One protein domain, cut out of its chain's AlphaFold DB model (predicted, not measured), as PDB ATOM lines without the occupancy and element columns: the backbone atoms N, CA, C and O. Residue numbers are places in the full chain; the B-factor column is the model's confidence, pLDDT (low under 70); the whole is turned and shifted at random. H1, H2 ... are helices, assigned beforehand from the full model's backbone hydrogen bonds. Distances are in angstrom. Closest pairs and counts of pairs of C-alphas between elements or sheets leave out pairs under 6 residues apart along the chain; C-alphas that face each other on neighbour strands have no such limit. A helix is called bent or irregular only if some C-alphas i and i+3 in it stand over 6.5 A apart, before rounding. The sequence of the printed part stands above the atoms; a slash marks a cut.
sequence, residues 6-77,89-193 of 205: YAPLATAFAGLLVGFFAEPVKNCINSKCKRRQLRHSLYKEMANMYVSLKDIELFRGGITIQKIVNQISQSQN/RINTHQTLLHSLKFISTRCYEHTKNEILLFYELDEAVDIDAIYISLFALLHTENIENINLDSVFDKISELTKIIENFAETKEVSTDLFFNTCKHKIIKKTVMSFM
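What this domain is: This is residues 6 to 77 and 89 to 193 of the 205 residues of an uncharacterized protein of Anabaena cylindrica (strain ATCC 27899 / PCC 7122) (UniProt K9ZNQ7). One very long helix, H1, makes a shaft, and the six shorter helices H2 to H7 pack round its middle stretch as a compact body; both ends of the shaft, residues 6 to 30 and 64 to 77, stick out bare. The hairpin of H5 and H6 and the short H2, H3 and H4 wrap partway round H1, and H7 packs on it too. The printed part has 177 residues with seven named helices, H1 to H7 in order, and no named strand: all helix. It is extended, with a radius of gyration of the C-alphas of 24.4 A, and the outline is a rod spanning 107 by 36 by 26 A.

Where its parts are: H1, residues 6 to 76, begins with C-alpha 6 at (-1.712, 2.832, 86.456) and runs 104.9 A to C-alpha 76 at (8.636, -81.900, 25.566); it is neither bent nor irregular, but only just: C-alphas 20 and 23 are 6.3 A apart. After the cut come H2, residues 92 to 101, 14.1 A; H3, residues 106 to 111, 8.6 A; and H4, residues 115 to 119, 6.4 A. H5, residues 123 to 138, is 22.8 A long and H6, residues 148 to 168, 30.3 A. H7, residues 173 to 192, 27.1 A, ends with C-alpha 192 at (5.507, -69.738, 50.552).

How they stand to each other: H1 is the hub, touching the six others. H1, H2, H5 and H6 form an up-and-down bundle, each running against the one before it. With residues 52 to 56 alone H1 touches H2, C-alphas 56 and 96 being closest at 7.2 A, at a shallow tilt of 6 degrees, opposite ways. H3 touches H1 at Cys 107 and Leu 42, closest C-alphas 6.4 A apart, and H4 at Leu 117 and Arg 35, 6.6 A. H6 touches residues 46 to 60 of H1 alone, closest C-alphas 159 and 50 at 6.1 A, at an only just steep tilt of 38 degrees. H5 and H6, a hairpin, only just touch, with 3 pairs of C-alphas within 8 A, the closest those of Ile 130 and Leu 158 at 6.7 A. H7 touches H1, closest C-alphas 176 and 47 at 5.9 A; H5 and H7 are apart. Every O i to N i+4 pair is within hydrogen-bond range in H2 to H7, and 65 of 67 in H1.

The domain as a whole: The C-alphas of Tyr 6 and Asn 77, the two farthest apart, are 107.4 A apart. Residues 78 to 88 are not printed; C-alphas 77 and 89 across the cut are 22.5 A apart. Of the links printed whole, H5 to H6 is short and the others are tight. Confidence is under 70 in 59 residues, among them 64 to 77 and 169 to 193.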
ATOM      1  N   TYR A   6      -2.473   3.366  87.594       83.88
ATOM      2  CA  TYR A   6      -1.712   2.832  86.456       83.88
ATOM      3  C   TYR A   6      -1.447   1.324  86.545       83.88
ATOM      4  O   TYR A   6      -1.453   0.638  85.526       83.88
ATOM      5  N   ALA A   7      -1.253   0.790  87.751       83.88
ATOM      6  CA  ALA A   7      -0.975  -0.631  87.967       83.88
ATOM      7  C   ALA A   7      -2.102  -1.582  87.489       83.88
ATOM      8  O   ALA A   7      -1.802  -2.532  86.756       83.88
ATOM      9  N   PRO A   8      -3.392  -1.355  87.822       88.50
ATOM     10  CA  PRO A   8      -4.475  -2.200  87.315       88.50
ATOM     11  C   PRO A   8      -4.679  -2.045  85.803       88.50
ATOM     12  O   PRO A   8      -4.948  -3.037  85.127       88.50
ATOM     13  N   LEU A   9      -4.479  -0.843  85.248       89.25
ATOM     14  CA  LEU A   9      -4.595  -0.606  83.807       89.25
ATOM     15  C   LEU A   9      -3.496  -1.335  83.018       89.25
ATOM     16  O   LEU A   9      -3.786  -1.993  82.019       89.25
ATOM     17  N   ALA A  10      -2.249  -1.280  83.493       89.62
ATOM     18  CA  ALA A  10      -1.131  -2.006  82.895       89.62
ATOM     19  C   ALA A  10      -1.350  -3.526  82.947       89.62
ATOM     20  O   ALA A  10      -1.113  -4.220  81.961       89.62
ATOM     21  N   THR A  11      -1.867  -4.037  84.069       92.25
ATOM     22  CA  THR A  11      -2.203  -5.462  84.224       92.25
ATOM     23  C   THR A  11      -3.315  -5.891  83.265       92.25
ATOM     24  O   THR A  11      -3.196  -6.924  82.611       92.25
ATOM     25  N   ALA A  12      -4.375  -5.087  83.131       92.31
ATOM     26  CA  ALA A  12      -5.471  -5.369  82.205       92.31
ATOM     27  C   ALA A  12      -4.996  -5.373  80.743       92.31
ATOM     28  O   ALA A  12      -5.344  -6.274  79.980       92.31
ATOM     29  N   PHE A  13      -4.150  -4.411  80.365       93.50
ATOM     30  CA  PHE A  13      -3.582  -4.342  79.020       93.50
ATOM     31  C   PHE A  13      -2.638  -5.518  78.731       93.50
ATOM     32  O   PHE A  13      -2.728  -6.129  77.669       93.50
ATOM     33  N   ALA A  14      -1.793  -5.901  79.693       92.88
ATOM     34  CA  ALA A  14      -0.956  -7.092  79.579       92.88
ATOM     35  C   ALA A  14      -1.800  -8.369  79.425       92.88
ATOM     36  O   ALA A  14      -1.505  -9.196  78.565       92.88
ATOM     37  N   GLY A  15      -2.885  -8.505  80.196       91.38
ATOM     38  CA  GLY A  15      -3.828  -9.618  80.071       91.38
ATOM     39  C   GLY A  15      -4.492  -9.684  78.692       91.38
ATOM     40  O   GLY A  15      -4.588 -10.765  78.112       91.38
ATOM     41  N   LEU A  16      -4.878  -8.532  78.131       92.12
ATOM     42  CA  LEU A  16      -5.442  -8.442  76.783       92.12
ATOM     43  C   LEU A  16      -4.418  -8.842  75.721       92.12
ATOM     44  O   LEU A  16      -4.745  -9.643  74.849       92.12
ATOM     45  N   LEU A  17      -3.178  -8.350  75.809       91.50
ATOM     46  CA  LEU A  17      -2.114  -8.730  74.876       91.50
ATOM     47  C   LEU A  17      -1.823 -10.233  74.936       91.50
ATOM     48  O   LEU A  17      -1.754 -10.886  73.897       91.50
ATOM     49  N   VAL A  18      -1.706 -10.802  76.138       92.12
ATOM     50  CA  VAL A  18      -1.494 -12.246  76.307       92.12
ATOM     51  C   VAL A  18      -2.661 -13.035  75.713       92.12
ATOM     52  O   VAL A  18      -2.424 -13.982  74.968       92.12
ATOM     53  N   GLY A  19      -3.906 -12.630  75.976       87.44
ATOM     54  CA  GLY A  19      -5.092 -13.267  75.399       87.44
ATOM     55  C   GLY A  19      -5.129 -13.180  73.870       87.44
ATOM     56  O   GLY A  19      -5.352 -14.190  73.203       87.44
ATOM     57  N   PHE A  20      -4.825 -12.004  73.318       90.12
ATOM     58  CA  PHE A  20      -4.814 -11.748  71.878       90.12
ATOM     59  C   PHE A  20      -3.781 -12.605  71.137       90.12
ATOM     60  O   PHE A  20      -4.065 -13.101  70.051       90.12
ATOM     61  N   PHE A  21      -2.598 -12.826  71.719       90.62
ATOM     62  CA  PHE A  21      -1.562 -13.664  71.106       90.62
ATOM     63  C   PHE A  21      -1.688 -15.159  71.432       90.62
ATOM     64  O   PHE A  21      -1.214 -15.990  70.652       90.62
ATOM     65  N   ALA A  22      -2.344 -15.537  72.532       90.75
ATOM     66  CA  ALA A  22      -2.499 -16.941  72.915       90.75
ATOM     67  C   ALA A  22      -3.301 -17.745  71.880       90.75
ATOM     68  O   ALA A  22      -2.946 -18.885  71.564       90.75
ATOM     69  N   GLU A  23      -4.362 -17.162  71.322       83.94
ATOM     70  CA  GLU A  23      -5.248 -17.850  70.380       83.94
ATOM     71  C   GLU A  23      -4.598 -18.108  69.000       83.94
ATOM     72  O   GLU A  23      -4.594 -19.265  68.565       83.94
ATOM     73  N   PRO A  24      -3.936 -17.134  68.340       87.50
ATOM     74  CA  PRO A  24      -3.157 -17.380  67.124       87.50
ATOM     75  C   PRO A  24      -2.038 -18.407  67.317       87.50
ATOM     76  O   PRO A  24      -1.837 -19.268  66.459       87.50
ATOM     77  N   VAL A  25      -1.326 -18.361  68.452       87.31
ATOM     78  CA  VAL A  25      -0.260 -19.329  68.759       87.31
ATOM     79  C   VAL A  25      -0.842 -20.735  68.900       87.31
ATOM     80  O   VAL A  25      -0.330 -21.676  68.288       87.31
ATOM     81  N   LYS A  26      -1.952 -20.886  69.631       88.94
ATOM     82  CA  LYS A  26      -2.662 -22.165  69.768       88.94
ATOM     83  C   LYS A  26      -3.134 -22.693  68.411       88.94
ATOM     84  O   LYS A  26      -2.920 -23.869  68.110       88.94
ATOM     85  N   ASN A  27      -3.718 -21.835  67.574       84.06
ATOM     86  CA  ASN A  27      -4.176 -22.202  66.233       84.06
ATOM     87  C   ASN A  27      -3.012 -22.614  65.322       84.06
ATOM     88  O   ASN A  27      -3.115 -23.612  64.607       84.06
ATOM     89  N   CYS A  28      -1.872 -21.924  65.408       86.50
ATOM     90  CA  CYS A  28      -0.654 -22.266  64.676       86.50
ATOM     91  C   CYS A  28      -0.111 -23.647  65.082       86.50
ATOM     92  O   CYS A  28       0.169 -24.480  64.219       86.50
ATOM     93  N   ILE A  29      -0.014 -23.928  66.387       88.88
ATOM     94  CA  ILE A  29       0.436 -25.234  66.897       88.88
ATOM     95  C   ILE A  29      -0.525 -26.345  66.457       88.88
ATOM     96  O   ILE A  29      -0.079 -27.389  65.976       88.88
ATOM     97  N   ASN A  30      -1.836 -26.114  66.567       86.44
ATOM     98  CA  ASN A  30      -2.846 -27.089  66.166       86.44
ATOM     99  C   ASN A  30      -2.780 -27.386  64.658       86.44
ATOM    100  O   ASN A  30      -2.731 -28.548  64.261       86.44
ATOM    101  N   SER A  31      -2.675 -26.351  63.816       84.31
ATOM    102  CA  SER A  31      -2.486 -26.493  62.364       84.31
ATOM    103  C   SER A  31      -1.213 -27.278  62.025       84.31
ATOM    104  O   SER A  31      -1.243 -28.168  61.175       84.31
ATOM    105  N   LYS A  32      -0.088 -27.006  62.702       85.56
ATOM    106  CA  LYS A  32       1.159 -27.768  62.510       85.56
ATOM    107  C   LYS A  32       0.994 -29.242  62.885       85.56
ATOM    108  O   LYS A  32       1.468 -30.113  62.156       85.56
ATOM    109  N   CYS A  33       0.318 -29.529  63.998       86.06
ATOM    110  CA  CYS A  33       0.051 -30.898  64.436       86.06
ATOM    111  C   CYS A  33      -0.820 -31.650  63.418       86.06
ATOM    112  O   CYS A  33      -0.450 -32.742  62.983       86.06
ATOM    113  N   LYS A  34      -1.916 -31.028  62.965       86.12
ATOM    114  CA  LYS A  34      -2.811 -31.581  61.939       86.12
ATOM    115  C   LYS A  34      -2.086 -31.866  60.629       86.12
ATOM    116  O   LYS A  34      -2.163 -32.981  60.128       86.12
ATOM    117  N   ARG A  35      -1.279 -30.921  60.131       84.94
ATOM    118  CA  ARG A  35      -0.451 -31.129  58.927       84.94
ATOM    119  C   ARG A  35       0.499 -32.312  59.070       84.94
ATOM    120  O   ARG A  35       0.619 -33.119  58.153       84.94
ATOM    121  N   ARG A  36       1.134 -32.468  60.235       84.69
ATOM    122  CA  ARG A  36       1.998 -33.625  60.508       84.69
ATOM    123  C   ARG A  36       1.217 -34.944  60.490       84.69
ATOM    124  O   ARG A  36       1.717 -35.928  59.952       84.69
ATOM    125  N   GLN A  37       0.015 -34.970  61.065       84.56
ATOM    126  CA  GLN A  37      -0.856 -36.149  61.053       84.56
ATOM    127  C   GLN A  37      -1.335 -36.492  59.639       84.56
ATOM    128  O   GLN A  37      -1.263 -37.654  59.245       84.56
ATOM    129  N   LEU A  38      -1.760 -35.491  58.863       84.00
ATOM    130  CA  LEU A  38      -2.149 -35.656  57.463       84.00
ATOM    131  C   LEU A  38      -0.993 -36.231  56.642       84.00
ATOM    132  O   LEU A  38      -1.157 -37.278  56.021       84.00
ATOM    133  N   ARG A  39       0.205 -35.640  56.733       84.75
ATOM    134  CA  ARG A  39       1.402 -36.145  56.045       84.75
ATOM    135  C   ARG A  39       1.723 -37.594  56.419       84.75
ATOM    136  O   ARG A  39       2.022 -38.407  55.551       84.75
ATOM    137  N   HIS A  40       1.632 -37.948  57.701       82.94
ATOM    138  CA  HIS A  40       1.857 -39.326  58.142       82.94
ATOM    139  C   HIS A  40       0.838 -40.308  57.542       82.94
ATOM    140  O   HIS A  40       1.214 -41.395  57.097       82.94
ATOM    141  N   SER A  41      -0.440 -39.929  57.511       82.25
ATOM    142  CA  SER A  41      -1.493 -40.726  56.876       82.25
ATOM    143  C   SER A  41      -1.224 -40.914  55.382       82.25
ATOM    144  O   SER A  41      -1.289 -42.044  54.900       82.25
ATOM    145  N   LEU A  42      -0.815 -39.851  54.685       82.81
ATOM    146  CA  LEU A  42      -0.476 -39.896  53.264       82.81
ATOM    147  C   LEU A  42       0.670 -40.855  52.963       82.81
ATOM    148  O   LEU A  42       0.519 -41.742  52.124       82.81
ATOM    149  N   TYR A  43       1.769 -40.780  53.712       82.50
ATOM    150  CA  TYR A  43       2.873 -41.730  53.553       82.50
ATOM    151  C   TYR A  43       2.453 -43.173  53.815       82.50
ATOM    152  O   TYR A  43       2.859 -44.086  53.094       82.50
ATOM    153  N   LYS A  44       1.616 -43.397  54.831       81.31
ATOM    154  CA  LYS A  44       1.082 -44.728  55.122       81.31
ATOM    155  C   LYS A  44       0.224 -45.250  53.973       81.31
ATOM    156  O   LYS A  44       0.256 -46.449  53.696       81.31
ATOM    157  N   GLU A  45      -0.549 -44.391  53.323       82.81
ATOM    158  CA  GLU A  45      -1.360 -44.797  52.186       82.81
ATOM    159  C   GLU A  45      -0.530 -45.042  50.931       82.81
ATOM    160  O   GLU A  45      -0.685 -46.106  50.339       82.81
ATOM    161  N   MET A  46       0.422 -44.168  50.598       83.44
ATOM    162  CA  MET A  46       1.383 -44.420  49.516       83.44
ATOM    163  C   MET A  46       2.121 -45.745  49.713       83.44
ATOM    164  O   MET A  46       2.250 -46.522  48.772       83.44
ATOM    165  N   ALA A  47       2.535 -46.058  50.946       82.81
ATOM    166  CA  ALA A  47       3.171 -47.334  51.263       82.81
ATOM    167  C   ALA A  47       2.229 -48.522  51.020       82.81
ATOM    168  O   ALA A  47       2.643 -49.560  50.507       82.81
ATOM    169  N   ASN A  48       0.947 -48.389  51.370       82.50
ATOM    170  CA  ASN A  48      -0.036 -49.435  51.092       82.50
ATOM    171  C   ASN A  48      -0.275 -49.596  49.587       82.50
ATOM    172  O   ASN A  48      -0.310 -50.731  49.122       82.50
ATOM    173  N   MET A  49      -0.398 -48.491  48.844       84.94
ATOM    174  CA  MET A  49      -0.536 -48.512  47.386       84.94
ATOM    175  C   MET A  49       0.665 -49.197  46.739       84.94
ATOM    176  O   MET A  49       0.485 -50.111  45.941       84.94
ATOM    177  N   TYR A  50       1.880 -48.836  47.150       85.88
ATOM    178  CA  TYR A  50       3.114 -49.458  46.679       85.88
ATOM    179  C   TYR A  50       3.131 -50.971  46.905       85.88
ATOM    180  O   TYR A  50       3.380 -51.731  45.972       85.88
ATOM    181  N   VAL A  51       2.817 -51.430  48.122       83.44
ATOM    182  CA  VAL A  51       2.758 -52.870  48.429       83.44
ATOM    183  C   VAL A  51       1.723 -53.572  47.547       83.44
ATOM    184  O   VAL A  51       2.019 -54.623  46.985       83.44
ATOM    185  N   SER A  52       0.536 -52.987  47.374       83.56
ATOM    186  CA  SER A  52      -0.503 -53.548  46.508       83.56
ATOM    187  C   SER A  52      -0.083 -53.611  45.038       83.56
ATOM    188  O   SER A  52      -0.353 -54.610  44.376       83.56
ATOM    189  N   LEU A  53       0.595 -52.582  44.524       86.31
ATOM    190  CA  LEU A  53       1.095 -52.564  43.149       86.31
ATOM    191  C   LEU A  53       2.215 -53.585  42.945       86.31
ATOM    192  O   LEU A  53       2.161 -54.353  41.985       86.31
ATOM    193  N   LYS A  54       3.159 -53.692  43.889       85.00
ATOM    194  CA  LYS A  54       4.201 -54.730  43.872       85.00
ATOM    195  C   LYS A  54       3.627 -56.138  43.911       85.00
ATOM    196  O   LYS A  54       4.112 -57.008  43.195       85.00
ATOM    197  N   ASP A  55       2.578 -56.374  44.695       80.38
ATOM    198  CA  ASP A  55       1.894 -57.669  44.703       80.38
ATOM    199  C   ASP A  55       1.312 -58.010  43.318       80.38
ATOM    200  O   ASP A  55       1.353 -59.167  42.892       80.38
ATOM    201  N   ILE A  56       0.810 -57.009  42.585       82.38
ATOM    202  CA  ILE A  56       0.312 -57.187  41.214       82.38
ATOM    203  C   ILE A  56       1.467 -57.411  40.223       82.38
ATOM    204  O   ILE A  56       1.355 -58.270  39.345       82.38
ATOM    205  N   GLU A  57       2.600 -56.714  40.371       82.50
ATOM    206  CA  GLU A  57       3.807 -56.978  39.567       82.50
ATOM    207  C   GLU A  57       4.327 -58.410  39.780       82.50
ATOM    208  O   GLU A  57       4.636 -59.117  38.820       82.50
ATOM    209  N   LEU A  58       4.361 -58.890  41.027       79.88
ATOM    210  CA  LEU A  58       4.747 -60.269  41.345       79.88
ATOM    211  C   LEU A  58       3.775 -61.287  40.734       79.88
ATOM    212  O   LEU A  58       4.198 -62.327  40.220       79.88
ATOM    213  N   PHE A  59       2.476 -60.971  40.717       79.19
ATOM    214  CA  PHE A  59       1.467 -61.782  40.037       79.19
ATOM    215  C   PHE A  59       1.727 -61.894  38.522       79.19
ATOM    216  O   PHE A  59       1.590 -62.992  37.971       79.19
ATOM    217  N   ARG A  60       2.196 -60.826  37.849       79.94
ATOM    218  CA  ARG A  60       2.662 -60.881  36.440       79.94
ATOM    219  C   ARG A  60       3.770 -61.918  36.260       79.94
ATOM    220  O   ARG A  60       3.733 -62.711  35.315       79.94
ATOM    221  N   GLY A  61       4.742 -61.929  37.175       72.31
ATOM    222  CA  GLY A  61       5.843 -62.894  37.181       72.31
ATOM    223  C   GLY A  61       5.343 -64.337  37.271       72.31
ATOM    224  O   GLY A  61       5.731 -65.176  36.459       72.31
ATOM    225  N   GLY A  62       4.401 -64.606  38.182       71.00
ATOM    226  CA  GLY A  62       3.767 -65.922  38.322       71.00
ATOM    227  C   GLY A  62       3.046 -66.390  37.051       71.00
ATOM    228  O   GLY A  62       3.230 -67.529  36.621       71.00
ATOM    229  N   ILE A  63       2.292 -65.500  36.392       70.38
ATOM    230  CA  ILE A  63       1.642 -65.804  35.103       70.38
ATOM    231  C   ILE A  63       2.682 -66.139  34.026       70.38
ATOM    232  O   ILE A  63       2.493 -67.073  33.246       70.38
ATOM    233  N   THR A  64       3.774 -65.377  33.971       65.38
ATOM    234  CA  THR A  64       4.825 -65.544  32.958       65.38
ATOM    235  C   THR A  64       5.530 -66.889  33.115       65.38
ATOM    236  O   THR A  64       5.680 -67.619  32.138       65.38
ATOM    237  N   ILE A  65       5.868 -67.269  34.351       63.38
ATOM    238  CA  ILE A  65       6.453 -68.580  34.659       63.38
ATOM    239  C   ILE A  65       5.491 -69.700  34.252       63.38
ATOM    240  O   ILE A  65       5.911 -70.636  33.578       63.38
ATOM    241  N   GLN A  66       4.197 -69.589  34.572       65.12
ATOM    242  CA  GLN A  66       3.216 -70.605  34.183       65.12
ATOM    243  C   GLN A  66       3.109 -70.758  32.657       65.12
ATOM    244  O   GLN A  66       3.024 -71.880  32.159       65.12
ATOM    245  N   LYS A  67       3.137 -69.650  31.900       68.62
ATOM    246  CA  LYS A  67       3.142 -69.690  30.427       68.62
ATOM    247  C   LYS A  67       4.381 -70.408  29.890       68.62
ATOM    248  O   LYS A  67       4.237 -71.265  29.023       68.62
ATOM    249  N   ILE A  68       5.562 -70.095  30.426       69.44
ATOM    250  CA  ILE A  68       6.831 -70.723  30.029       69.44
ATOM    251  C   ILE A  68       6.811 -72.221  30.344       69.44
ATOM    252  O   ILE A  68       7.119 -73.028  29.475       69.44
ATOM    253  N   VAL A  69       6.387 -72.611  31.550       66.06
ATOM    254  CA  VAL A  69       6.269 -74.024  31.945       66.06
ATOM    255  C   VAL A  69       5.313 -74.765  31.013       66.06
ATOM    256  O   VAL A  69       5.669 -75.825  30.508       66.06
ATOM    257  N   ASN A  70       4.149 -74.186  30.703       67.25
ATOM    258  CA  ASN A  70       3.186 -74.795  29.784       67.25
ATOM    259  C   ASN A  70       3.757 -74.954  28.362       67.25
ATOM    260  O   ASN A  70       3.538 -75.987  27.735       67.25
ATOM    261  N   GLN A  71       4.507 -73.966  27.858       69.00
ATOM    262  CA  GLN A  71       5.179 -74.045  26.554       69.00
ATOM    263  C   GLN A  71       6.276 -75.117  26.540       69.00
ATOM    264  O   GLN A  71       6.366 -75.891  25.588       69.00
ATOM    265  N   ILE A  72       7.072 -75.212  27.611       68.25
ATOM    266  CA  ILE A  72       8.105 -76.245  27.758       68.25
ATOM    267  C   ILE A  72       7.455 -77.632  27.806       68.25
ATOM    268  O   ILE A  72       7.883 -78.516  27.068       68.25
ATOM    269  N   SER A  73       6.383 -77.819  28.584       62.09
ATOM    270  CA  SER A  73       5.636 -79.084  28.637       62.09
ATOM    271  C   SER A  73       5.036 -79.471  27.281       62.09
ATOM    272  O   SER A  73       5.108 -80.637  26.906       62.09
ATOM    273  N   GLN A  74       4.510 -78.509  26.515       63.06
ATOM    274  CA  GLN A  74       4.011 -78.745  25.153       63.06
ATOM    275  C   GLN A  74       5.131 -79.105  24.167       63.06
ATOM    276  O   GLN A  74       4.918 -79.924  23.279       63.06
ATOM    277  N   SER A  75       6.330 -78.535  24.336       60.59
ATOM    278  CA  SER A  75       7.503 -78.850  23.509       60.59
ATOM    279  C   SER A  75       8.157 -80.197  23.843       60.59
ATOM    280  O   SER A  75       8.886 -80.734  23.015       60.59
ATOM    281  N   GLN A  76       7.910 -80.741  25.045       60.94
ATOM    282  CA  GLN A  76       8.636 -81.900  25.566       60.94
ATOM    283  C   GLN A  76       7.910 -83.246  25.489       60.94
ATOM    284  O   GLN A  76       8.575 -84.216  25.826       60.94
ATOM    285  N   ASN A  77       6.634 -83.347  25.077       49.41
ATOM    286  CA  ASN A  77       5.994 -84.558  24.508       49.41
ATOM    287  C   ASN A  77       4.454 -84.476  24.548       49.41
ATOM    288  O   ASN A  77       3.865 -83.965  25.497       49.41
ATOM    289  N   ARG A  89      -8.725 -71.994  35.182       48.00
ATOM    290  CA  ARG A  89      -8.679 -70.680  34.530       48.00
ATOM    291  C   ARG A  89      -9.015 -69.647  35.600       48.00
ATOM    292  O   ARG A  89     -10.174 -69.298  35.796       48.00
ATOM    293  N   ILE A  90      -8.004 -69.195  36.332       54.69
ATOM    294  CA  ILE A  90      -8.079 -67.953  37.072       54.69
ATOM    295  C   ILE A  90      -8.357 -66.939  35.978       54.69
ATOM    296  O   ILE A  90      -7.556 -66.787  35.054       54.69
ATOM    297  N   ASN A  91      -9.545 -66.344  36.008       65.69
ATOM    298  CA  ASN A  91      -9.864 -65.244  35.125       65.69
ATOM    299  C   ASN A  91      -8.929 -64.098  35.529       65.69
ATOM    300  O   ASN A  91      -9.223 -63.332  36.444       65.69
ATOM    301  N   THR A  92      -7.745 -64.066  34.914       67.44
ATOM    302  CA  THR A  92      -6.630 -63.179  35.262       67.44
ATOM    303  C   THR A  92      -7.072 -61.724  35.263       67.44
ATOM    304  O   THR A  92      -6.633 -60.960  36.118       67.44
ATOM    305  N   HIS A  93      -8.012 -61.373  34.382       67.44
ATOM    306  CA  HIS A  93      -8.659 -60.068  34.330       67.44
ATOM    307  C   HIS A  93      -9.482 -59.781  35.589       67.44
ATOM    308  O   HIS A  93      -9.291 -58.745  36.219       67.44
ATOM    309  N   GLN A  94     -10.357 -60.703  36.007       68.81
ATOM    310  CA  GLN A  94     -11.150 -60.534  37.230       68.81
ATOM    311  C   GLN A  94     -10.268 -60.456  38.480       68.81
ATOM    312  O   GLN A  94     -10.520 -59.620  39.344       68.81
ATOM    313  N   THR A  95      -9.221 -61.278  38.577       72.25
ATOM    314  CA  THR A  95      -8.290 -61.240  39.715       72.25
ATOM    315  C   THR A  95      -7.483 -59.943  39.747       72.25
ATOM    316  O   THR A  95      -7.339 -59.352  40.813       72.25
ATOM    317  N   LEU A  96      -7.001 -59.461  38.598       73.50
ATOM    318  CA  LEU A  96      -6.275 -58.195  38.504       73.50
ATOM    319  C   LEU A  96      -7.170 -57.002  38.866       73.50
ATOM    320  O   LEU A  96      -6.784 -56.173  39.686       73.50
ATOM    321  N   LEU A  97      -8.393 -56.951  38.335       70.56
ATOM    322  CA  LEU A  97      -9.368 -55.916  38.684       70.56
ATOM    323  C   LEU A  97      -9.748 -55.943  40.154       70.56
ATOM    324  O   LEU A  97      -9.871 -54.891  40.775       70.56
ATOM    325  N   HIS A  98      -9.942 -57.135  40.713       72.69
ATOM    326  CA  HIS A  98     -10.204 -57.282  42.133       72.69
ATOM    327  C   HIS A  98      -9.028 -56.725  42.945       72.69
ATOM    328  O   HIS A  98      -9.239 -55.898  43.822       72.69
ATOM    329  N   SER A  99      -7.786 -57.076  42.609       73.38
ATOM    330  CA  SER A  99      -6.595 -56.536  43.281       73.38
ATOM    331  C   SER A  99      -6.482 -55.010  43.175       73.38
ATOM    332  O   SER A  99      -6.180 -54.364  44.175       73.38
ATOM    333  N   LEU A 100      -6.789 -54.423  42.012       73.38
ATOM    334  CA  LEU A 100      -6.790 -52.967  41.817       73.38
ATOM    335  C   LEU A 100      -7.902 -52.270  42.618       73.38
ATOM    336  O   LEU A 100      -7.656 -51.230  43.221       73.38
ATOM    337  N   LYS A 101      -9.106 -52.855  42.691       71.75
ATOM    338  CA  LYS A 101     -10.224 -52.324  43.500       71.75
ATOM    339  C   LYS A 101      -9.944 -52.344  45.004       71.75
ATOM    340  O   LYS A 101     -10.566 -51.592  45.745       71.75
ATOM    341  N   PHE A 102      -9.038 -53.207  45.457       72.00
ATOM    342  CA  PHE A 102      -8.636 -53.298  46.861       72.00
ATOM    343  C   PHE A 102      -7.548 -52.291  47.258       72.00
ATOM    344  O   PHE A 102      -7.199 -52.219  48.440       72.00
ATOM    345  N   ILE A 103      -7.020 -51.504  46.314       73.25
ATOM    346  CA  ILE A 103      -6.113 -50.402  46.639       73.25
ATOM    347  C   ILE A 103      -6.916 -49.337  47.400       73.25
ATOM    348  O   ILE A 103      -7.844 -48.732  46.872       73.25
ATOM    349  N   SER A 104      -6.580 -49.158  48.679       65.00
ATOM    350  CA  SER A 104      -7.263 -48.239  49.596       65.00
ATOM    351  C   SER A 104      -7.209 -46.783  49.113       65.00
ATOM    352  O   SER A 104      -6.164 -46.310  48.668       65.00
ATOM    353  N   THR A 105      -8.328 -46.073  49.284       67.25
ATOM    354  CA  THR A 105      -8.516 -44.621  49.076       67.25
ATOM    355  C   THR A 105      -8.850 -43.881  50.385       67.25
ATOM    356  O   THR A 105      -9.466 -42.815  50.388       67.25
ATOM    357  N   ARG A 106      -8.500 -44.456  51.539       64.25
ATOM    358  CA  ARG A 106      -8.960 -44.016  52.864       64.25
ATOM    359  C   ARG A 106      -8.405 -42.663  53.312       64.25
ATOM    360  O   ARG A 106      -9.106 -41.988  54.064       64.25
ATOM    361  N   CYS A 107      -7.207 -42.222  52.908       62.91
ATOM    362  CA  CYS A 107      -6.807 -40.838  53.218       62.91
ATOM    363  C   CYS A 107      -7.668 -39.856  52.457       62.91
ATOM    364  O   CYS A 107      -8.015 -38.848  53.049       62.91
ATOM    365  N   TYR A 108      -8.078 -40.168  51.227       63.69
ATOM    366  CA  TYR A 108      -9.014 -39.336  50.471       63.69
ATOM    367  C   TYR A 108     -10.350 -39.145  51.207       63.69
ATOM    368  O   TYR A 108     -10.964 -38.082  51.160       63.69
ATOM    369  N   GLU A 109     -10.806 -40.170  51.931       67.81
ATOM    370  CA  GLU A 109     -11.989 -40.063  52.789       67.81
ATOM    371  C   GLU A 109     -11.722 -39.231  54.049       67.81
ATOM    372  O   GLU A 109     -12.558 -38.413  54.431       67.81
ATOM    373  N   HIS A 110     -10.553 -39.389  54.679       64.81
ATOM    374  CA  HIS A 110     -10.168 -38.603  55.853       64.81
ATOM    375  C   HIS A 110      -9.881 -37.125  55.539       64.81
ATOM    376  O   HIS A 110     -10.141 -36.264  56.381       64.81
ATOM    377  N   THR A 111      -9.388 -36.812  54.341       66.19
ATOM    378  CA  THR A 111      -9.042 -35.449  53.909       66.19
ATOM    379  C   THR A 111     -10.259 -34.618  53.528       66.19
ATOM    380  O   THR A 111     -10.171 -33.392  53.574       66.19
ATOM    381  N   LYS A 112     -11.429 -35.230  53.273       64.81
ATOM    382  CA  LYS A 112     -12.696 -34.500  53.052       64.81
ATOM    383  C   LYS A 112     -13.037 -33.517  54.176       64.81
ATOM    384  O   LYS A 112     -13.677 -32.504  53.914       64.81
ATOM    385  N   ASN A 113     -12.596 -33.788  55.404       72.25
ATOM    386  CA  ASN A 113     -12.855 -32.917  56.552       72.25
ATOM    387  C   ASN A 113     -11.880 -31.731  56.656       72.25
ATOM    388  O   ASN A 113     -12.181 -30.765  57.353       72.25
ATOM    389  N   GLU A 114     -10.723 -31.781  55.989       80.44
ATOM    390  CA  GLU A 114      -9.653 -30.779  56.105       80.44
ATOM    391  C   GLU A 114      -8.994 -30.481  54.744       80.44
ATOM    392  O   GLU A 114      -7.772 -30.384  54.634       80.44
ATOM    393  N   ILE A 115      -9.807 -30.317  53.694       79.94
ATOM    394  CA  ILE A 115      -9.340 -30.225  52.299       79.94
ATOM    395  C   ILE A 115      -8.322 -29.097  52.055       79.94
ATOM    396  O   ILE A 115      -7.372 -29.271  51.300       79.94
ATOM    397  N   LEU A 116      -8.474 -27.960  52.742       84.00
ATOM    398  CA  LEU A 116      -7.548 -26.829  52.625       84.00
ATOM    399  C   LEU A 116      -6.163 -27.176  53.182       84.00
ATOM    400  O   LEU A 116      -5.160 -26.914  52.532       84.00
ATOM    401  N   LEU A 117      -6.109 -27.822  54.352       83.06
ATOM    402  CA  LEU A 117      -4.852 -28.262  54.966       83.06
ATOM    403  C   LEU A 117      -4.195 -29.394  54.171       83.06
ATOM    404  O   LEU A 117      -2.977 -29.535  54.211       83.06
ATOM    405  N   PHE A 118      -4.995 -30.203  53.476       83.38
ATOM    406  CA  PHE A 118      -4.500 -31.263  52.609       83.38
ATOM    407  C   PHE A 118      -3.727 -30.698  51.412       83.38
ATOM    408  O   PHE A 118      -2.580 -31.084  51.212       83.38
ATOM    409  N   TYR A 119      -4.301 -29.737  50.681       84.06
ATOM    410  CA  TYR A 119      -3.648 -29.123  49.516       84.06
ATOM    411  C   TYR A 119      -2.501 -28.154  49.863       84.06
ATOM    412  O   TYR A 119      -1.796 -27.701  48.968       84.06
ATOM    413  N   GLU A 120      -2.268 -27.863  51.148       85.25
ATOM    414  CA  GLU A 120      -1.027 -27.216  51.610       85.25
ATOM    415  C   GLU A 120       0.179 -28.172  51.637       85.25
ATOM    416  O   GLU A 120       1.311 -27.724  51.820       85.25
ATOM    417  N   LEU A 121      -0.039 -29.488  51.535       84.44
ATOM    418  CA  LEU A 121       1.035 -30.474  51.526       84.44
ATOM    419  C   LEU A 121       1.525 -30.691  50.094       84.44
ATOM    420  O   LEU A 121       0.747 -31.099  49.236       84.44
ATOM    421  N   ASP A 122       2.829 -30.533  49.865       83.56
ATOM    422  CA  ASP A 122       3.454 -30.838  48.567       83.56
ATOM    423  C   ASP A 122       3.133 -32.271  48.098       83.56
ATOM    424  O   ASP A 122       2.954 -32.524  46.914       83.56
ATOM    425  N   GLU A 123       3.015 -33.204  49.051       81.69
ATOM    426  CA  GLU A 123       2.729 -34.622  48.806       81.69
ATOM    427  C   GLU A 123       1.323 -34.888  48.232       81.69
ATOM    428  O   GLU A 123       1.069 -35.962  47.686       81.69
ATOM    429  N   ALA A 124       0.390 -33.940  48.375       83.56
ATOM    430  CA  ALA A 124      -0.986 -34.106  47.915       83.56
ATOM    431  C   ALA A 124      -1.069 -34.230  46.388       83.56
ATOM    432  O   ALA A 124      -1.833 -35.048  45.881       83.56
ATOM    433  N   VAL A 125      -0.243 -33.467  45.664       83.38
ATOM    434  CA  VAL A 125      -0.214 -33.463  44.193       83.38
ATOM    435  C   VAL A 125       0.233 -34.821  43.650       83.38
ATOM    436  O   VAL A 125      -0.386 -35.359  42.732       83.38
ATOM    437  N   ASP A 126       1.273 -35.403  44.248       82.31
ATOM    438  CA  ASP A 126       1.810 -36.704  43.837       82.31
ATOM    439  C   ASP A 126       0.790 -37.827  44.068       82.31
ATOM    440  O   ASP A 126       0.590 -38.704  43.224       82.31
ATOM    441  N   ILE A 127       0.099 -37.780  45.207       81.94
ATOM    442  CA  ILE A 127      -0.943 -38.748  45.551       81.94
ATOM    443  C   ILE A 127      -2.150 -38.627  44.621       81.94
ATOM    444  O   ILE A 127      -2.658 -39.654  44.163       81.94
ATOM    445  N   ASP A 128      -2.580 -37.410  44.292       82.94
ATOM    446  CA  ASP A 128      -3.654 -37.181  43.324       82.94
ATOM    447  C   ASP A 128      -3.291 -37.754  41.949       82.94
ATOM    448  O   ASP A 128      -4.103 -38.451  41.340       82.94
ATOM    449  N   ALA A 129      -2.054 -37.549  41.486       83.44
ATOM    450  CA  ALA A 129      -1.584 -38.109  40.220       83.44
ATOM    451  C   ALA A 129      -1.635 -39.650  40.208       83.44
ATOM    452  O   ALA A 129      -2.087 -40.254  39.226       83.44
ATOM    453  N   ILE A 130      -1.240 -40.295  41.312       83.81
ATOM    454  CA  ILE A 130      -1.332 -41.754  41.469       83.81
ATOM    455  C   ILE A 130      -2.799 -42.202  41.438       83.81
ATOM    456  O   ILE A 130      -3.138 -43.133  40.703       83.81
ATOM    457  N   TYR A 131      -3.688 -41.535  42.179       83.19
ATOM    458  CA  TYR A 131      -5.109 -41.890  42.216       83.19
ATOM    459  C   TYR A 131      -5.804 -41.713  40.873       83.19
ATOM    460  O   TYR A 131      -6.551 -42.601  40.463       83.19
ATOM    461  N   ILE A 132      -5.543 -40.616  40.164       83.44
ATOM    462  CA  ILE A 132      -6.086 -40.376  38.822       83.44
ATOM    463  C   ILE A 132      -5.636 -41.487  37.872       83.44
ATOM    464  O   ILE A 132      -6.448 -42.033  37.125       83.44
ATOM    465  N   SER A 133      -4.367 -41.884  37.943       84.19
ATOM    466  CA  SER A 133      -3.820 -42.950  37.102       84.19
ATOM    467  C   SER A 133      -4.430 -44.319  37.420       84.19
ATOM    468  O   SER A 133      -4.794 -45.066  36.511       84.19
ATOM    469  N   LEU A 134      -4.615 -44.639  38.706       82.38
ATOM    470  CA  LEU A 134      -5.317 -45.850  39.145       82.38
ATOM    471  C   LEU A 134      -6.787 -45.845  38.722       82.38
ATOM    472  O   LEU A 134      -7.311 -46.866  38.277       82.38
ATOM    473  N   PHE A 135      -7.455 -44.700  38.833       81.94
ATOM    474  CA  PHE A 135      -8.840 -44.540  38.417       81.94
ATOM    475  C   PHE A 135      -8.990 -44.743  36.909       81.94
ATOM    476  O   PHE A 135      -9.871 -45.492  36.487       81.94
ATOM    477  N   ALA A 136      -8.096 -44.151  36.113       82.69
ATOM    478  CA  ALA A 136      -8.049 -44.337  34.668       82.69
ATOM    479  C   ALA A 136      -7.826 -45.810  34.293       82.69
ATOM    480  O   ALA A 136      -8.484 -46.313  33.388       82.69
ATOM    481  N   LEU A 137      -6.961 -46.526  35.023       79.44
ATOM    482  CA  LEU A 137      -6.770 -47.970  34.851       79.44
ATOM    483  C   LEU A 137      -8.050 -48.764  35.149       79.44
ATOM    484  O   LEU A 137      -8.433 -49.633  34.363       79.44
ATOM    485  N   LEU A 138      -8.729 -48.452  36.255       74.94
ATOM    486  CA  LEU A 138      -9.958 -49.127  36.686       74.94
ATOM    487  C   LEU A 138     -11.153 -48.883  35.753       74.94
ATOM    488  O   LEU A 138     -12.007 -49.760  35.639       74.94
ATOM    489  N   HIS A 139     -11.207 -47.718  35.105       73.75
ATOM    490  CA  HIS A 139     -12.322 -47.290  34.249       73.75
ATOM    491  C   HIS A 139     -12.031 -47.436  32.757       73.75
ATOM    492  O   HIS A 139     -12.773 -46.909  31.935       73.75
ATOM    493  N   THR A 140     -10.980 -48.163  32.376       71.06
ATOM    494  CA  THR A 140     -10.768 -48.510  30.968       71.06
ATOM    495  C   THR A 140     -11.941 -49.399  30.513       71.06
ATOM    496  O   THR A 140     -12.011 -50.570  30.880       71.06
ATOM    497  N   GLU A 141     -12.893 -48.828  29.765       51.94
ATOM    498  CA  GLU A 141     -14.286 -49.300  29.586       51.94
ATOM    499  C   GLU A 141     -14.480 -50.672  28.908       51.94
ATOM    500  O   GLU A 141     -15.609 -51.095  28.685       51.94
ATOM    501  N   ASN A 142     -13.421 -51.421  28.599       59.84
ATOM    502  CA  ASN A 142     -13.529 -52.686  27.871       59.84
ATOM    503  C   ASN A 142     -12.603 -53.763  28.436       59.84
ATOM    504  O   ASN A 142     -11.690 -54.242  27.769       59.84
ATOM    505  N   ILE A 143     -12.860 -54.144  29.688       56.59
ATOM    506  CA  ILE A 143     -12.094 -55.129  30.472       56.59
ATOM    507  C   ILE A 143     -11.801 -56.428  29.710       56.59
ATOM    508  O   ILE A 143     -10.733 -57.004  29.893       56.59
ATOM    509  N   GLU A 144     -12.718 -56.885  28.857       60.19
ATOM    510  CA  GLU A 144     -12.566 -58.133  28.098       60.19
ATOM    511  C   GLU A 144     -11.528 -58.042  26.966       60.19
ATOM    512  O   GLU A 144     -10.982 -59.063  26.561       60.19
ATOM    513  N   ASN A 145     -11.203 -56.826  26.509       63.84
ATOM    514  CA  ASN A 145     -10.236 -56.550  25.439       63.84
ATOM    515  C   ASN A 145      -9.005 -55.771  25.930       63.84
ATOM    516  O   ASN A 145      -8.218 -55.272  25.121       63.84
ATOM    517  N   ILE A 146      -8.830 -55.624  27.247       71.94
ATOM    518  CA  ILE A 146      -7.677 -54.914  27.794       71.94
ATOM    519  C   ILE A 146      -6.404 -55.709  27.495       71.94
ATOM    520  O   ILE A 146      -6.247 -56.864  27.885       71.94
ATOM    521  N   ASN A 147      -5.444 -55.047  26.849       79.50
ATOM    522  CA  ASN A 147      -4.090 -55.567  26.749       79.50
ATOM    523  C   ASN A 147      -3.452 -55.576  28.152       79.50
ATOM    524  O   ASN A 147      -3.023 -54.537  28.655       79.50
ATOM    525  N   LEU A 148      -3.402 -56.757  28.779       77.25
ATOM    526  CA  LEU A 148      -2.834 -56.949  30.116       77.25
ATOM    527  C   LEU A 148      -1.391 -56.451  30.222       77.25
ATOM    528  O   LEU A 148      -1.029 -55.909  31.262       77.25
ATOM    529  N   ASP A 149      -0.581 -56.594  29.169       80.62
ATOM    530  CA  ASP A 149       0.802 -56.112  29.191       80.62
ATOM    531  C   ASP A 149       0.851 -54.589  29.326       80.62
ATOM    532  O   ASP A 149       1.579 -54.082  30.172       80.62
ATOM    533  N   SER A 150      -0.029 -53.868  28.623       83.81
ATOM    534  CA  SER A 150      -0.149 -52.411  28.772       83.81
ATOM    535  C   SER A 150      -0.561 -51.997  30.190       83.81
ATOM    536  O   SER A 150      -0.072 -50.992  30.706       83.81
ATOM    537  N   VAL A 151      -1.437 -52.765  30.845       82.50
ATOM    538  CA  VAL A 151      -1.818 -52.494  32.240       82.50
ATOM    539  C   VAL A 151      -0.651 -52.734  33.185       82.50
ATOM    540  O   VAL A 151      -0.397 -51.906  34.054       82.50
ATOM    541  N   PHE A 152       0.075 -53.836  33.015       84.56
ATOM    542  CA  PHE A 152       1.246 -54.109  33.837       84.56
ATOM    543  C   PHE A 152       2.353 -53.072  33.641       84.56
ATOM    544  O   PHE A 152       3.009 -52.712  34.615       84.56
ATOM    545  N   ASP A 153       2.537 -52.561  32.427       87.25
ATOM    546  CA  ASP A 153       3.527 -51.521  32.153       87.25
ATOM    547  C   ASP A 153       3.154 -50.206  32.856       87.25
ATOM    548  O   ASP A 153       4.000 -49.607  33.520       87.25
ATOM    549  N   LYS A 154       1.868 -49.823  32.843       86.38
ATOM    550  CA  LYS A 154       1.351 -48.681  33.623       86.38
ATOM    551  C   LYS A 154       1.468 -48.889  35.135       86.38
ATOM    552  O   LYS A 154       1.802 -47.961  35.864       86.38
ATOM    553  N   ILE A 155       1.204 -50.100  35.630       87.19
ATOM    554  CA  ILE A 155       1.404 -50.443  37.049       87.19
ATOM    555  C   ILE A 155       2.880 -50.293  37.428       87.19
ATOM    556  O   ILE A 155       3.186 -49.769  38.500       87.19
ATOM    557  N   SER A 156       3.794 -50.701  36.547       88.25
ATOM    558  CA  SER A 156       5.230 -50.559  36.779       88.25
ATOM    559  C   SER A 156       5.677 -49.102  36.778       88.25
ATOM    560  O   SER A 156       6.453 -48.690  37.637       88.25
ATOM    561  N   GLU A 157       5.130 -48.288  35.875       89.31
ATOM    562  CA  GLU A 157       5.335 -46.839  35.869       89.31
ATOM    563  C   GLU A 157       4.866 -46.190  37.181       89.31
ATOM    564  O   GLU A 157       5.634 -45.469  37.817       89.31
ATOM    565  N   LEU A 158       3.658 -46.520  37.651       87.19
ATOM    566  CA  LEU A 158       3.138 -46.019  38.929       87.19
ATOM    567  C   LEU A 158       3.997 -46.444  40.117       87.19
ATOM    568  O   LEU A 158       4.228 -45.662  41.039       87.19
ATOM    569  N   THR A 159       4.496 -47.674  40.084       87.94
ATOM    570  CA  THR A 159       5.374 -48.192  41.130       87.94
ATOM    571  C   THR A 159       6.679 -47.395  41.187       87.94
ATOM    572  O   THR A 159       7.086 -46.992  42.276       87.94
ATOM    573  N   LYS A 160       7.277 -47.070  40.033       87.50
ATOM    574  CA  LYS A 160       8.482 -46.227  39.941       87.50
ATOM    575  C   LYS A 160       8.247 -44.795  40.411       87.50
ATOM    576  O   LYS A 160       9.116 -44.222  41.056       87.50
ATOM    577  N   ILE A 161       7.082 -44.212  40.120       86.19
ATOM    578  CA  ILE A 161       6.722 -42.875  40.625       86.19
ATOM    579  C   ILE A 161       6.734 -42.873  42.158       86.19
ATOM    580  O   ILE A 161       7.317 -41.978  42.768       86.19
ATOM    581  N   ILE A 162       6.154 -43.902  42.785       85.75
ATOM    582  CA  ILE A 162       6.144 -44.020  44.248       85.75
ATOM    583  C   ILE A 162       7.558 -44.265  44.807       85.75
ATOM    584  O   ILE A 162       7.899 -43.707  45.850       85.75
ATOM    585  N   GLU A 163       8.388 -45.063  44.128       84.88
ATOM    586  CA  GLU A 163       9.797 -45.281  44.500       84.88
ATOM    587  C   GLU A 163      10.593 -43.965  44.453       84.88
ATOM    588  O   GLU A 163      11.189 -43.576  45.457       84.88
ATOM    589  N   ASN A 164      10.508 -43.215  43.350       84.38
ATOM    590  CA  ASN A 164      11.174 -41.917  43.189       84.38
ATOM    591  C   ASN A 164      10.717 -40.900  44.243       84.38
ATOM    592  O   ASN A 164      11.515 -40.120  44.769       84.38
ATOM    593  N   PHE A 165       9.428 -40.900  44.583       80.94
ATOM    594  CA  PHE A 165       8.902 -40.063  45.655       80.94
ATOM    595  C   PHE A 165       9.517 -40.428  47.014       80.94
ATOM    596  O   PHE A 165       9.914 -39.550  47.782       80.94
ATOM    597  N   ALA A 166       9.631 -41.726  47.315       76.62
ATOM    598  CA  ALA A 166      10.238 -42.190  48.557       76.62
ATOM    599  C   ALA A 166      11.728 -41.814  48.649       76.62
ATOM    600  O   ALA A 166      12.202 -41.492  49.739       76.62
ATOM    601  N   GLU A 167      12.446 -41.824  47.525       77.88
ATOM    602  CA  GLU A 167      13.864 -41.455  47.443       77.88
ATOM    603  C   GLU A 167      14.095 -39.944  47.589       77.88
ATOM    604  O   GLU A 167      14.973 -39.520  48.335       77.88
ATOM    605  N   THR A 168      13.282 -39.120  46.924       74.69
ATOM    606  CA  THR A 168      13.467 -37.656  46.883       74.69
ATOM    607  C   THR A 168      13.111 -36.945  48.185       74.69
ATOM    608  O   THR A 168      13.644 -35.872  48.462       74.69
ATOM    609  N   LYS A 169      12.213 -37.508  49.002       68.81
ATOM    610  CA  LYS A 169      11.669 -36.809  50.176       68.81
ATOM    611  C   LYS A 169      12.467 -36.984  51.474       68.81
ATOM    612  O   LYS A 169      12.026 -36.396  52.456       68.81
ATOM    613  N   GLU A 170      13.583 -37.738  51.493       54.56
ATOM    614  CA  GLU A 170      14.591 -37.997  52.571       54.56
ATOM    615  C   GLU A 170      14.110 -38.292  54.022       54.56
ATOM    616  O   GLU A 170      14.830 -38.897  54.808       54.56
ATOM    617  N   VAL A 171      12.888 -37.934  54.416       50.59
ATOM    618  CA  VAL A 171      12.440 -37.778  55.811       50.59
ATOM    619  C   VAL A 171      11.508 -38.916  56.251       50.59
ATOM    620  O   VAL A 171      11.036 -38.961  57.386       50.59
ATOM    621  N   SER A 172      11.233 -39.887  55.381       52.66
ATOM    622  CA  SER A 172      10.328 -40.996  55.702       52.66
ATOM    623  C   SER A 172      10.748 -42.334  55.099       52.66
ATOM    624  O   SER A 172       9.972 -43.285  55.174       52.66
ATOM    625  N   THR A 173      11.949 -42.456  54.534       51.56
ATOM    626  CA  THR A 173      12.447 -43.734  54.007       51.56
ATOM    627  C   THR A 173      12.397 -44.818  55.083       51.56
ATOM    628  O   THR A 173      11.859 -45.886  54.824       51.56
ATOM    629  N   ASP A 174      12.777 -44.530  56.329       55.06
ATOM    630  CA  ASP A 174      12.678 -45.517  57.411       55.06
ATOM    631  C   ASP A 174      11.237 -45.943  57.710       55.06
ATOM    632  O   ASP A 174      10.954 -47.133  57.802       55.06
ATOM    633  N   LEU A 175      10.283 -45.018  57.831       57.75
ATOM    634  CA  LEU A 175       8.889 -45.381  58.117       57.75
ATOM    635  C   LEU A 175       8.233 -46.094  56.919       57.75
ATOM    636  O   LEU A 175       7.518 -47.085  57.094       57.75
ATOM    637  N   PHE A 176       8.498 -45.605  55.709       60.03
ATOM    638  CA  PHE A 176       7.965 -46.122  54.454       60.03
ATOM    639  C   PHE A 176       8.543 -47.507  54.150       60.03
ATOM    640  O   PHE A 176       7.788 -48.474  54.029       60.03
ATOM    641  N   PHE A 177       9.870 -47.652  54.131       61.75
ATOM    642  CA  PHE A 177      10.539 -48.925  53.875       61.75
ATOM    643  C   PHE A 177      10.384 -49.917  55.024       61.75
ATOM    644  O   PHE A 177      10.252 -51.100  54.727       61.75
ATOM    645  N   ASN A 178      10.317 -49.511  56.299       60.00
ATOM    646  CA  ASN A 178      10.017 -50.467  57.377       60.00
ATOM    647  C   ASN A 178       8.583 -50.995  57.269       60.00
ATOM    648  O   ASN A 178       8.360 -52.198  57.416       60.00
ATOM    649  N   THR A 179       7.613 -50.138  56.930       59.62
ATOM    650  CA  THR A 179       6.227 -50.573  56.694       59.62
ATOM    651  C   THR A 179       6.133 -51.491  55.469       59.62
ATOM    652  O   THR A 179       5.461 -52.525  55.529       59.62
ATOM    653  N   CYS A 180       6.839 -51.162  54.383       57.69
ATOM    654  CA  CYS A 180       6.843 -51.947  53.148       57.69
ATOM    655  C   CYS A 180       7.593 -53.277  53.305       57.69
ATOM    656  O   CYS A 180       7.013 -54.328  53.034       57.69
ATOM    657  N   LYS A 181       8.838 -53.272  53.808       59.50
ATOM    658  CA  LYS A 181       9.643 -54.487  54.038       59.50
ATOM    659  C   LYS A 181       8.910 -55.465  54.942       59.50
ATOM    660  O   LYS A 181       8.823 -56.642  54.610       59.50
ATOM    661  N   HIS A 182       8.339 -54.999  56.052       55.50
ATOM    662  CA  HIS A 182       7.694 -55.901  57.001       55.50
ATOM    663  C   HIS A 182       6.422 -56.544  56.424       55.50
ATOM    664  O   HIS A 182       6.152 -57.715  56.706       55.50
ATOM    665  N   LYS A 183       5.653 -55.818  55.599       59.09
ATOM    666  CA  LYS A 183       4.457 -56.355  54.931       59.09
ATOM    667  C   LYS A 183       4.799 -57.288  53.774       59.09
ATOM    668  O   LYS A 183       4.221 -58.370  53.713       59.09
ATOM    669  N   ILE A 184       5.746 -56.905  52.915       56.78
ATOM    670  CA  ILE A 184       6.180 -57.719  51.772       56.78
ATOM    671  C   ILE A 184       6.810 -59.017  52.280       56.78
ATOM    672  O   ILE A 184       6.354 -60.087  51.905       56.78
ATOM    673  N   ILE A 185       7.764 -58.959  53.218       51.06
ATOM    674  CA  ILE A 185       8.403 -60.164  53.775       51.06
ATOM    675  C   ILE A 185       7.367 -61.068  54.443       51.06
ATOM    676  O   ILE A 185       7.347 -62.265  54.177       51.06
ATOM    677  N   LYS A 186       6.462 -60.520  55.265       46.81
ATOM    678  CA  LYS A 186       5.419 -61.325  55.915       46.81
ATOM    679  C   LYS A 186       4.509 -62.002  54.890       46.81
ATOM    680  O   LYS A 186       4.191 -63.173  55.058       46.81
ATOM    681  N   LYS A 187       4.105 -61.297  53.831       50.50
ATOM    682  CA  LYS A 187       3.202 -61.836  52.808       50.50
ATOM    683  C   LYS A 187       3.896 -62.860  51.912       50.50
ATOM    684  O   LYS A 187       3.325 -63.923  51.703       50.50
ATOM    685  N   THR A 188       5.132 -62.598  51.494       43.00
ATOM    686  CA  THR A 188       5.978 -63.530  50.738       43.00
ATOM    687  C   THR A 188       6.254 -64.799  51.544       43.00
ATOM    688  O   THR A 188       6.042 -65.903  51.053       43.00
ATOM    689  N   VAL A 189       6.637 -64.675  52.820       42.59
ATOM    690  CA  VAL A 189       6.825 -65.833  53.709       42.59
ATOM    691  C   VAL A 189       5.515 -66.606  53.866       42.59
ATOM    692  O   VAL A 189       5.519 -67.823  53.735       42.59
ATOM    693  N   MET A 190       4.375 -65.938  54.065       42.91
ATOM    694  CA  MET A 190       3.083 -66.625  54.192       42.91
ATOM    695  C   MET A 190       2.597 -67.270  52.883       42.91
ATOM    696  O   MET A 190       2.018 -68.351  52.945       42.91
ATOM    697  N   SER A 191       2.869 -66.685  51.710       42.97
ATOM    698  CA  SER A 191       2.539 -67.299  50.414       42.97
ATOM    699  C   SER A 191       3.417 -68.509  50.094       42.97
ATOM    700  O   SER A 191       2.958 -69.426  49.423       42.97
ATOM    701  N   PHE A 192       4.652 -68.548  50.608       37.81
ATOM    702  CA  PHE A 192       5.507 -69.738  50.552       37.81
ATOM    703  C   PHE A 192       5.178 -70.776  51.642       37.81
ATOM    704  O   PHE A 192       5.651 -71.907  51.559       37.81
ATOM    705  N   MET A 193       4.364 -70.430  52.649       34.16
ATOM    706  CA  MET A 193       4.120 -71.261  53.837       34.16
ATOM    707  C   MET A 193       2.709 -71.872  53.975       34.16
ATOM    708  O   MET A 193       2.340 -72.263  55.081       34.16
TER     709      MET A 193